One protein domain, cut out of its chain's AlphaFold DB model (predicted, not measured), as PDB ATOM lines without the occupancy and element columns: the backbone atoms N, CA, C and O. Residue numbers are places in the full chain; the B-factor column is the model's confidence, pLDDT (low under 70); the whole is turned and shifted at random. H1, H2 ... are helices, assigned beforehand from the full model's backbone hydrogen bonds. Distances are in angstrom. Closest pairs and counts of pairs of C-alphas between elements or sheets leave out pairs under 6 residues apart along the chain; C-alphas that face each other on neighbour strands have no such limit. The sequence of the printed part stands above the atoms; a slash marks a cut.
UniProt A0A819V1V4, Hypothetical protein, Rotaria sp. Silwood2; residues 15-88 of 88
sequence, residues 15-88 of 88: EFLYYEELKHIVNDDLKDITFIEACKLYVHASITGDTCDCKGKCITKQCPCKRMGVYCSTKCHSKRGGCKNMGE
ATOM      1  N   GLU A  15     216.988 136.383 159.138       53.59
ATOM      2  CA  GLU A  15     217.564 137.739 159.258       53.59
ATOM      3  C   GLU A  15     216.967 138.745 158.259       53.59
ATOM      4  O   GLU A  15     216.971 139.950 158.507       53.59
ATOM      5  N   PHE A  16     216.393 138.270 157.149       51.66
ATOM      6  CA  PHE A  16     215.928 139.132 156.055       51.66
ATOM      7  C   PHE A  16     214.714 140.010 156.396       51.66
ATOM      8  O   PHE A  16     214.506 141.032 155.741       51.66
ATOM      9  N   LEU A  17     213.929 139.639 157.411       54.25
ATOM     10  CA  LEU A  17     212.741 140.391 157.834       54.25
ATOM     11  C   LEU A  17     213.030 141.417 158.937       54.25
ATOM     12  O   LEU A  17     212.166 142.227 159.251       54.25
ATOM     13  N   TYR A  18     214.225 141.405 159.536       61.59
ATOM     14  CA  TYR A  18     214.511 142.243 160.707       61.59
ATOM     15  C   TYR A  18     214.860 143.698 160.351       61.59
ATOM     16  O   TYR A  18     214.871 144.565 161.217       61.59
ATOM     17  N   TYR A  19     215.109 143.983 159.071       66.75
ATOM     18  CA  TYR A  19     215.624 145.277 158.618       66.75
ATOM     19  C   TYR A  19     214.846 145.873 157.439       66.75
ATOM     20  O   TYR A  19     215.397 146.674 156.684       66.75
ATOM     21  N   GLU A  20     213.577 145.504 157.236       72.81
ATOM     22  CA  GLU A  20     212.765 146.111 156.168       72.81
ATOM     23  C   GLU A  20     212.682 147.635 156.294       72.81
ATOM     24  O   GLU A  20     212.741 148.338 155.289       72.81
ATOM     25  N   GLU A  21     212.675 148.147 157.521       68.19
ATOM     26  CA  GLU A  21     212.695 149.580 157.815       68.19
ATOM     27  C   GLU A  21     213.965 150.275 157.296       68.19
ATOM     28  O   GLU A  21     213.908 151.430 156.874       68.19
ATOM     29  N   LEU A  22     215.101 149.566 157.226       70.69
ATOM     30  CA  LEU A  22     216.354 150.124 156.707       70.69
ATOM     31  C   LEU A  22     216.333 150.303 155.183       70.69
ATOM     32  O   LEU A  22     217.095 151.112 154.659       70.69
ATOM     33  N   LYS A  23     215.450 149.598 154.458       74.12
ATOM     34  CA  LYS A  23     215.321 149.732 152.993       74.12
ATOM     35  C   LYS A  23     214.790 151.103 152.570       74.12
ATOM     36  O   LYS A  23     214.954 151.484 151.416       74.12
ATOM     37  N   HIS A  24     214.143 151.819 153.487       77.56
ATOM     38  CA  HIS A  24     213.550 153.133 153.239       77.56
ATOM     39  C   HIS A  24     214.453 154.299 153.654       77.56
ATOM     40  O   HIS A  24     214.070 155.452 153.469       77.56
ATOM     41  N   ILE A  25     215.639 154.023 154.204       76.81
ATOM     42  CA  ILE A  25     216.592 155.072 154.561       76.81
ATOM     43  C   ILE A  25     217.210 155.617 153.274       76.81
ATOM     44  O   ILE A  25     217.948 154.924 152.572       76.81
ATOM     45  N   VAL A  26     216.902 156.873 152.969       80.00
ATOM     46  CA  VAL A  26     217.553 157.614 151.892       80.00
ATOM     47  C   VAL A  26     218.920 158.055 152.405       80.00
ATOM     48  O   VAL A  26     219.013 158.830 153.355       80.00
ATOM     49  N   ASN A  27     219.989 157.532 151.799       75.81
ATOM     50  CA  ASN A  27     221.355 157.827 152.242       75.81
ATOM     51  C   ASN A  27     221.706 159.317 152.130       75.81
ATOM     52  O   ASN A  27     222.520 159.798 152.909       75.81
ATOM     53  N   ASP A  28     221.067 160.041 151.210       77.94
ATOM     54  CA  ASP A  28     221.332 161.462 150.962       77.94
ATOM     55  C   ASP A  28     220.934 162.367 152.145       77.94
ATOM     56  O   ASP A  28     221.474 163.462 152.288       77.94
ATOM     57  N   ASP A  29     220.038 161.899 153.024       78.25
ATOM     58  CA  ASP A  29     219.624 162.614 154.238       78.25
ATOM     59  C   ASP A  29     220.489 162.259 155.462       78.25
ATOM     60  O   ASP A  29     220.323 162.827 156.550       78.25
ATOM     61  N   LEU A  30     221.415 161.303 155.323       81.19
ATOM     62  CA  LEU A  30     222.307 160.918 156.407       81.19
ATOM     63  C   LEU A  30     223.407 161.961 156.579       81.19
ATOM     64  O   LEU A  30     224.055 162.411 155.638       81.19
ATOM     65  N   LYS A  31     223.652 162.327 157.834       85.69
ATOM     66  CA  LYS A  31     224.736 163.237 158.176       85.69
ATOM     67  C   LYS A  31     226.076 162.510 158.080       85.69
ATOM     68  O   LYS A  31     226.307 161.554 158.823       85.69
ATOM     69  N   ASP A  32     226.983 163.047 157.271       87.31
ATOM     70  CA  ASP A  32     228.385 162.641 157.288       87.31
ATOM     71  C   ASP A  32     228.988 162.855 158.678       87.31
ATOM     72  O   ASP A  32     228.885 163.932 159.279       87.31
ATOM     73  N   ILE A  33     229.643 161.816 159.188       89.56
ATOM     74  CA  ILE A  33     230.397 161.881 160.436       89.56
ATOM     75  C   ILE A  33     231.888 161.781 160.148       89.56
ATOM     76  O   ILE A  33     232.347 161.037 159.282       89.56
ATOM     77  N   THR A  34     232.670 162.529 160.911       92.31
ATOM     78  CA  THR A  34     234.128 162.459 160.855       92.31
ATOM     79  C   THR A  34     234.631 161.147 161.451       92.31
ATOM     80  O   THR A  34     233.990 160.530 162.304       92.31
ATOM     81  N   PHE A  35     235.852 160.758 161.082       88.12
ATOM     82  CA  PHE A  35     236.518 159.596 161.675       88.12
ATOM     83  C   PHE A  35     236.581 159.678 163.212       88.12
ATOM     84  O   PHE A  35     236.348 158.692 163.902       88.12
ATOM     85  N   ILE A  36     236.812 160.873 163.765       87.50
ATOM     86  CA  ILE A  36     236.838 161.097 165.218       87.50
ATOM     87  C   ILE A  36     235.460 160.844 165.845       87.50
ATOM     88  O   ILE A  36     235.375 160.253 166.923       87.50
ATOM     89  N   GLU A  37     234.377 161.283 165.205       80.25
ATOM     90  CA  GLU A  37     233.009 161.033 165.678       80.25
ATOM     91  C   GLU A  37     232.652 159.548 165.602       80.25
ATOM     92  O   GLU A  37     232.126 159.006 166.574       80.25
ATOM     93  N   ALA A  38     233.030 158.866 164.519       82.88
ATOM     94  CA  ALA A  38     232.880 157.419 164.399       82.88
ATOM     95  C   ALA A  38     233.648 156.680 165.507       82.88
ATOM     96  O   ALA A  38     233.088 155.810 166.174       82.88
ATOM     97  N   CYS A  39     234.897 157.073 165.790       76.31
ATOM     98  CA  CYS A  39     235.670 156.523 166.903       76.31
ATOM     99  C   CYS A  39     235.001 156.786 168.255       76.31
ATOM    100  O   CYS A  39     234.971 155.886 169.086       76.31
ATOM    101  N   LYS A  40     234.432 157.973 168.495       72.69
ATOM    102  CA  LYS A  40     233.691 158.262 169.736       72.69
ATOM    103  C   LYS A  40     232.451 157.390 169.876       72.69
ATOM    104  O   LYS A  40     232.200 156.915 170.974       72.69
ATOM    105  N   LEU A  41     231.704 157.154 168.800       76.25
ATOM    106  CA  LEU A  41     230.538 156.267 168.809       76.25
ATOM    107  C   LEU A  41     230.942 154.809 169.038       76.25
ATOM    108  O   LEU A  41     230.332 154.136 169.863       76.25
ATOM    109  N   TYR A  42     232.004 154.346 168.377       74.25
ATOM    110  CA  TYR A  42     232.548 152.999 168.553       74.25
ATOM    111  C   TYR A  42     233.070 152.784 169.971       74.25
ATOM    112  O   TYR A  42     232.724 151.806 170.624       74.25
ATOM    113  N   VAL A  43     233.873 153.721 170.475       65.69
ATOM    114  CA  VAL A  43     234.397 153.701 171.840       65.69
ATOM    115  C   VAL A  43     233.255 153.829 172.837       65.69
ATOM    116  O   VAL A  43     233.249 153.099 173.810       65.69
ATOM    117  N   HIS A  44     232.246 154.662 172.600       59.00
ATOM    118  CA  HIS A  44     231.063 154.716 173.451       59.00
ATOM    119  C   HIS A  44     230.332 153.370 173.449       59.00
ATOM    120  O   HIS A  44     230.099 152.830 174.516       59.00
ATOM    121  N   ALA A  45     230.057 152.752 172.300       58.44
ATOM    122  CA  ALA A  45     229.445 151.421 172.233       58.44
ATOM    123  C   ALA A  45     230.310 150.323 172.891       58.44
ATOM    124  O   ALA A  45     229.779 149.404 173.508       58.44
ATOM    125  N   SER A  46     231.639 150.443 172.803       53.84
ATOM    126  CA  SER A  46     232.606 149.475 173.340       53.84
ATOM    127  C   SER A  46     232.891 149.667 174.837       53.84
ATOM    128  O   SER A  46     233.130 148.692 175.544       53.84
ATOM    129  N   ILE A  47     232.853 150.908 175.334       49.25
ATOM    130  CA  ILE A  47     233.098 151.292 176.734       49.25
ATOM    131  C   ILE A  47     231.794 151.315 177.544       49.25
ATOM    132  O   ILE A  47     231.818 150.994 178.727       49.25
ATOM    133  N   THR A  48     230.622 151.561 176.942       51.50
ATOM    134  CA  THR A  48     229.315 151.530 177.649       51.50
ATOM    135  C   THR A  48     228.850 150.134 178.081       51.50
ATOM    136  O   THR A  48     227.723 149.947 178.541       51.50
ATOM    137  N   GLY A  49     229.773 149.172 178.120       54.19
ATOM    138  CA  GLY A  49     229.780 148.181 179.193       54.19
ATOM    139  C   GLY A  49     229.711 148.779 180.613       54.19
ATOM    140  O   GLY A  49     229.537 148.004 181.546       54.19
ATOM    141  N   ASP A  50     229.793 150.108 180.783       63.38
ATOM    142  CA  ASP A  50     229.483 150.867 182.001       63.38
ATOM    143  C   ASP A  50     228.061 150.615 182.517       63.38
ATOM    144  O   ASP A  50     227.099 151.368 182.331       63.38
ATOM    145  N   THR A  51     227.945 149.510 183.232       76.19
ATOM    146  CA  THR A  51     226.822 149.202 184.093       76.19
ATOM    147  C   THR A  51     226.872 150.095 185.320       76.19
ATOM    148  O   THR A  51     227.893 150.141 186.003       76.19
ATOM    149  N   CYS A  52     225.777 150.771 185.657       81.25
ATOM    150  CA  CYS A  52     225.693 151.412 186.965       81.25
ATOM    151  C   CYS A  52     225.370 150.379 188.054       81.25
ATOM    152  O   CYS A  52     224.480 149.550 187.880       81.25
ATOM    153  N   ASP A  53     226.013 150.495 189.210       80.62
ATOM    154  CA  ASP A  53     225.797 149.668 190.408       80.62
ATOM    155  C   ASP A  53     224.823 150.319 191.413       80.62
ATOM    156  O   ASP A  53     224.776 149.988 192.600       80.62
ATOM    157  N   CYS A  54     224.029 151.281 190.938       84.19
ATOM    158  CA  CYS A  54     223.121 152.063 191.763       84.19
ATOM    159  C   CYS A  54     222.147 151.166 192.547       84.19
ATOM    160  O   CYS A  54     221.378 150.403 191.971       84.19
ATOM    161  N   LYS A  55     222.108 151.328 193.875       81.75
ATOM    162  CA  LYS A  55     221.088 150.694 194.736       81.75
ATOM    163  C   LYS A  55     219.718 151.380 194.642       81.75
ATOM    164  O   LYS A  55     218.708 150.812 195.043       81.75
ATOM    165  N   GLY A  56     219.696 152.631 194.175       79.38
ATOM    166  CA  GLY A  56     218.488 153.432 193.984       79.38
ATOM    167  C   GLY A  56     217.895 153.298 192.578       79.38
ATOM    168  O   GLY A  56     218.437 152.630 191.710       79.38
ATOM    169  N   LYS A  57     216.792 154.005 192.316       88.62
ATOM    170  CA  LYS A  57     216.012 153.875 191.069       88.62
ATOM    171  C   LYS A  57     216.595 154.605 189.839       88.62
ATOM    172  O   LYS A  57     215.870 154.807 188.871       88.62
ATOM    173  N   CYS A  58     217.851 155.055 189.881       89.56
ATOM    174  CA  CYS A  58     218.536 155.772 188.785       89.56
ATOM    175  C   CYS A  58     217.825 157.034 188.247       89.56
ATOM    176  O   CYS A  58     217.916 157.358 187.069       89.56
ATOM    177  N   ILE A  59     217.114 157.767 189.111       89.56
ATOM    178  CA  ILE A  59     216.308 158.937 188.707       89.56
ATOM    179  C   ILE A  59     217.162 160.210 188.604       89.56
ATOM    180  O   ILE A  59     216.912 161.071 187.762       89.56
ATOM    181  N   THR A  60     218.161 160.345 189.475       89.25
ATOM    182  CA  THR A  60     218.973 161.559 189.605       89.25
ATOM    183  C   THR A  60     220.284 161.437 188.830       89.25
ATOM    184  O   THR A  60     220.739 160.341 188.504       89.25
ATOM    185  N   LYS A  61     220.955 162.576 188.614       88.31
ATOM    186  CA  LYS A  61     222.297 162.647 188.009       88.31
ATOM    187  C   LYS A  61     223.408 162.003 188.861       88.31
ATOM    188  O   LYS A  61     224.567 162.048 188.462       88.31
ATOM    189  N   GLN A  62     223.083 161.415 190.019       86.12
ATOM    190  CA  GLN A  62     224.014 160.547 190.748       86.12
ATOM    191  C   GLN A  62     224.225 159.211 190.027       86.12
ATOM    192  O   GLN A  62     225.297 158.628 190.136       86.12
ATOM    193  N   CYS A  63     223.230 158.746 189.262       86.88
ATOM    194  CA  CYS A  63     223.420 157.611 188.374       86.88
ATOM    195  C   CYS A  63     224.286 158.040 187.178       86.88
ATOM    196  O   CYS A  63     223.930 159.011 186.499       86.88
ATOM    197  N   PRO A  64     225.384 157.324 186.877       85.00
ATOM    198  CA  PRO A  64     226.234 157.650 185.741       85.00
ATOM    199  C   PRO A  64     225.468 157.536 184.419       85.00
ATOM    200  O   PRO A  64     225.582 158.444 183.603       85.00
ATOM    201  N   CYS A  65     224.592 156.536 184.249       85.12
ATOM    202  CA  CYS A  65     223.752 156.411 183.052       85.12
ATOM    203  C   CYS A  65     222.868 157.654 182.857       85.12
ATOM    204  O   CYS A  65     222.886 158.278 181.798       85.12
ATOM    205  N   LYS A  66     222.171 158.099 183.916       87.56
ATOM    206  CA  LYS A  66     221.306 159.288 183.851       87.56
ATOM    207  C   LYS A  66     222.090 160.570 183.587       87.56
ATOM    208  O   LYS A  66     221.627 161.431 182.845       87.56
ATOM    209  N   ARG A  67     223.269 160.705 184.196       86.50
ATOM    210  CA  ARG A  67     224.168 161.849 183.992       86.50
ATOM    211  C   ARG A  67     224.662 161.936 182.550       86.50
ATOM    212  O   ARG A  67     224.757 163.038 182.026       86.50
ATOM    213  N   MET A  68     224.933 160.789 181.938       82.88
ATOM    214  CA  MET A  68     225.351 160.669 180.541       82.88
ATOM    215  C   MET A  68     224.175 160.751 179.555       82.88
ATOM    216  O   MET A  68     224.395 160.771 178.353       82.88
ATOM    217  N   GLY A  69     222.932 160.807 180.047       83.88
ATOM    218  CA  GLY A  69     221.739 160.859 179.201       83.88
ATOM    219  C   GLY A  69     221.410 159.535 178.507       83.88
ATOM    220  O   GLY A  69     220.666 159.543 177.534       83.88
ATOM    221  N   VAL A  70     221.938 158.411 179.002       83.44
ATOM    222  CA  VAL A  70     221.686 157.070 178.456       83.44
ATOM    223  C   VAL A  70     220.793 156.253 179.388       83.44
ATOM    224  O   VAL A  70     220.784 156.442 180.613       83.44
ATOM    225  N   TYR A  71     220.032 155.321 178.815       86.25
ATOM    226  CA  TYR A  71     219.226 154.384 179.587       86.25
ATOM    227  C   TYR A  71     220.087 153.279 180.211       86.25
ATOM    228  O   TYR A  71     221.071 152.816 179.638       86.25
ATOM    229  N   CYS A  72     219.707 152.849 181.409       84.19
ATOM    230  CA  CYS A  72     220.239 151.663 182.058       84.19
ATOM    231  C   CYS A  72     219.851 150.421 181.249       84.19
ATOM    232  O   CYS A  72     218.697 150.250 180.856       84.19
ATOM    233  N   SER A  73     220.816 149.530 181.048       81.38
ATOM    234  CA  SER A  73     220.599 148.232 180.414       81.38
ATOM    235  C   SER A  73     220.304 147.144 181.450       81.38
ATOM    236  O   SER A  73     220.506 147.317 182.656       81.38
ATOM    237  N   THR A  74     219.902 145.961 180.984       78.50
ATOM    238  CA  THR A  74     219.763 144.760 181.829       78.50
ATOM    239  C   THR A  74     221.073 144.331 182.492       78.50
ATOM    240  O   THR A  74     221.033 143.620 183.495       78.50
ATOM    241  N   LYS A  75     222.225 144.788 181.977       79.75
ATOM    242  CA  LYS A  75     223.536 144.585 182.603       79.75
ATOM    243  C   LYS A  75     223.732 145.481 183.839       79.75
ATOM    244  O   LYS A  75     224.449 145.087 184.747       79.75
ATOM    245  N   CYS A  76     223.078 146.649 183.906       81.44
ATOM    246  CA  CYS A  76     223.116 147.537 185.081       81.44
ATOM    247  C   CYS A  76     222.368 146.922 186.262       81.44
ATOM    248  O   CYS A  76     222.855 146.865 187.388       81.44
ATOM    249  N   HIS A  77     221.155 146.445 185.989       78.88
ATOM    250  CA  HIS A  77     220.296 145.859 187.000       78.88
ATOM    251  C   HIS A  77     219.610 144.621 186.442       78.88
ATOM    252  O   HIS A  77     218.823 144.689 185.496       78.88
ATOM    253  N   SER A  78     219.839 143.485 187.093       67.56
ATOM    254  CA  SER A  78     219.235 142.207 186.729       67.56
ATOM    255  C   SER A  78     217.748 142.176 187.103       67.56
ATOM    256  O   SER A  78     217.420 141.676 188.172       67.56
ATOM    257  N   LYS A  79     216.853 142.738 186.272       58.16
ATOM    258  CA  LYS A  79     215.358 142.702 186.307       58.16
ATOM    259  C   LYS A  79     214.623 143.005 187.641       58.16
ATOM    260  O   LYS A  79     213.412 143.175 187.627       58.16
ATOM    261  N   ARG A  80     215.306 143.109 188.784       57.44
ATOM    262  CA  ARG A  80     214.741 143.169 190.147       57.44
ATOM    263  C   ARG A  80     214.943 144.524 190.838       57.44
ATOM    264  O   ARG A  80     214.401 144.738 191.913       57.44
ATOM    265  N   GLY A  81     215.707 145.443 190.241       62.69
ATOM    266  CA  GLY A  81     216.206 146.649 190.920       62.69
ATOM    267  C   GLY A  81     215.262 147.858 190.971       62.69
ATOM    268  O   GLY A  81     215.640 148.887 191.519       62.69
ATOM    269  N   GLY A  82     214.061 147.792 190.380       79.94
ATOM    270  CA  GLY A  82     213.141 148.941 190.352       79.94
ATOM    271  C   GLY A  82     213.730 150.196 189.683       79.94
ATOM    272  O   GLY A  82     213.345 151.317 190.029       79.94
ATOM    273  N   CYS A  83     214.687 150.012 188.768       87.62
ATOM    274  CA  CYS A  83     215.318 151.089 188.017       87.62
ATOM    275  C   CYS A  83     214.274 151.806 187.150       87.62
ATOM    276  O   CYS A  83     213.588 151.172 186.354       87.62
ATOM    277  N   LYS A  84     214.166 153.130 187.303       87.88
ATOM    278  CA  LYS A  84     213.270 153.991 186.513       87.88
ATOM    279  C   LYS A  84     213.938 154.590 185.274       87.88
ATOM    280  O   LYS A  84     213.318 155.380 184.578       87.88
ATOM    281  N   ASN A  85     215.204 154.266 185.032       87.75
ATOM    282  CA  ASN A  85     215.956 154.726 183.868       87.75
ATOM    283  C   ASN A  85     216.231 153.576 182.890       87.75
ATOM    284  O   ASN A  85     217.220 153.634 182.177       87.75
ATOM    285  N   MET A  86     215.421 152.517 182.890       80.25
ATOM    286  CA  MET A  86     215.483 151.492 181.841       80.25
ATOM    287  C   MET A  86     214.853 152.064 180.566       80.25
ATOM    288  O   MET A  86     213.869 152.794 180.668       80.25
ATOM    289  N   GLY A  87     215.439 151.776 179.404       68.44
ATOM    290  CA  GLY A  87     214.823 152.109 178.118       68.44
ATOM    291  C   GLY A  87     213.628 151.190 177.880       68.44
ATOM    292  O   GLY A  87     213.693 150.022 178.275       68.44
ATOM    293  N   GLU A  88     212.551 151.737 177.317       51.47
ATOM    294  CA  GLU A  88     211.417 150.951 176.808       51.47
ATOM    295  C   GLU A  88     211.813 150.141 175.571       51.47
ATOM    296  O   GLU A  88     212.636 150.650 174.772       51.47
TER     297      GLU A  88
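What this domain is: This is residues 15 to 88 of the 88 residues of the protein "Hypothetical protein" of Rotaria sp. Silwood2 (UniProt A0A819V1V4). Expect little regular structure: a free-standing arm, residues 15 to 47, holds H1 and then H2, and leads into a compact body of loops, residues 48 to 88, with tiny H3 inside it. The 74 printed residues have three named helices, H1, H2 and H3, and no named strand; the class is all helix, with 22 residues in named elements. The whole is loose, with a radius of gyration of the C-alphas of 16.3 A and spans of 44 by 32 by 18 A.

How they stand to each other: Start at H1, residues 20 to 24; it is apart from H2, residues 35 to 47. H3, residues 64 to 67, is apart from both. In H2 every O i to N i+4 pair is within hydrogen-bond range; in H1 0 of 1 is, beside 2 of 2 O i to N i+3 pairs, and H3 is too short for an i+4 pair.

Where its parts are: Find C-alpha 20 at (212.765, 146.111, 156.168), where H1 begins its 7.6 A. From C-alpha 35 at (236.518, 159.596, 161.675), H2 runs 17.5 A. H3, 5.0 A long, ends at C-alpha 67, (224.168, 161.849, 183.992).

The domain as a whole: The C-alphas farthest apart, Asp 28 and Lys 55, are 45.1 A apart. The printed part has no cut; the link from H2 to H3 is long, 16 residues. Residues 15 to 19, 21, 43 to 50, 78 to 81 and 87 to 88 have pLDDT under 70.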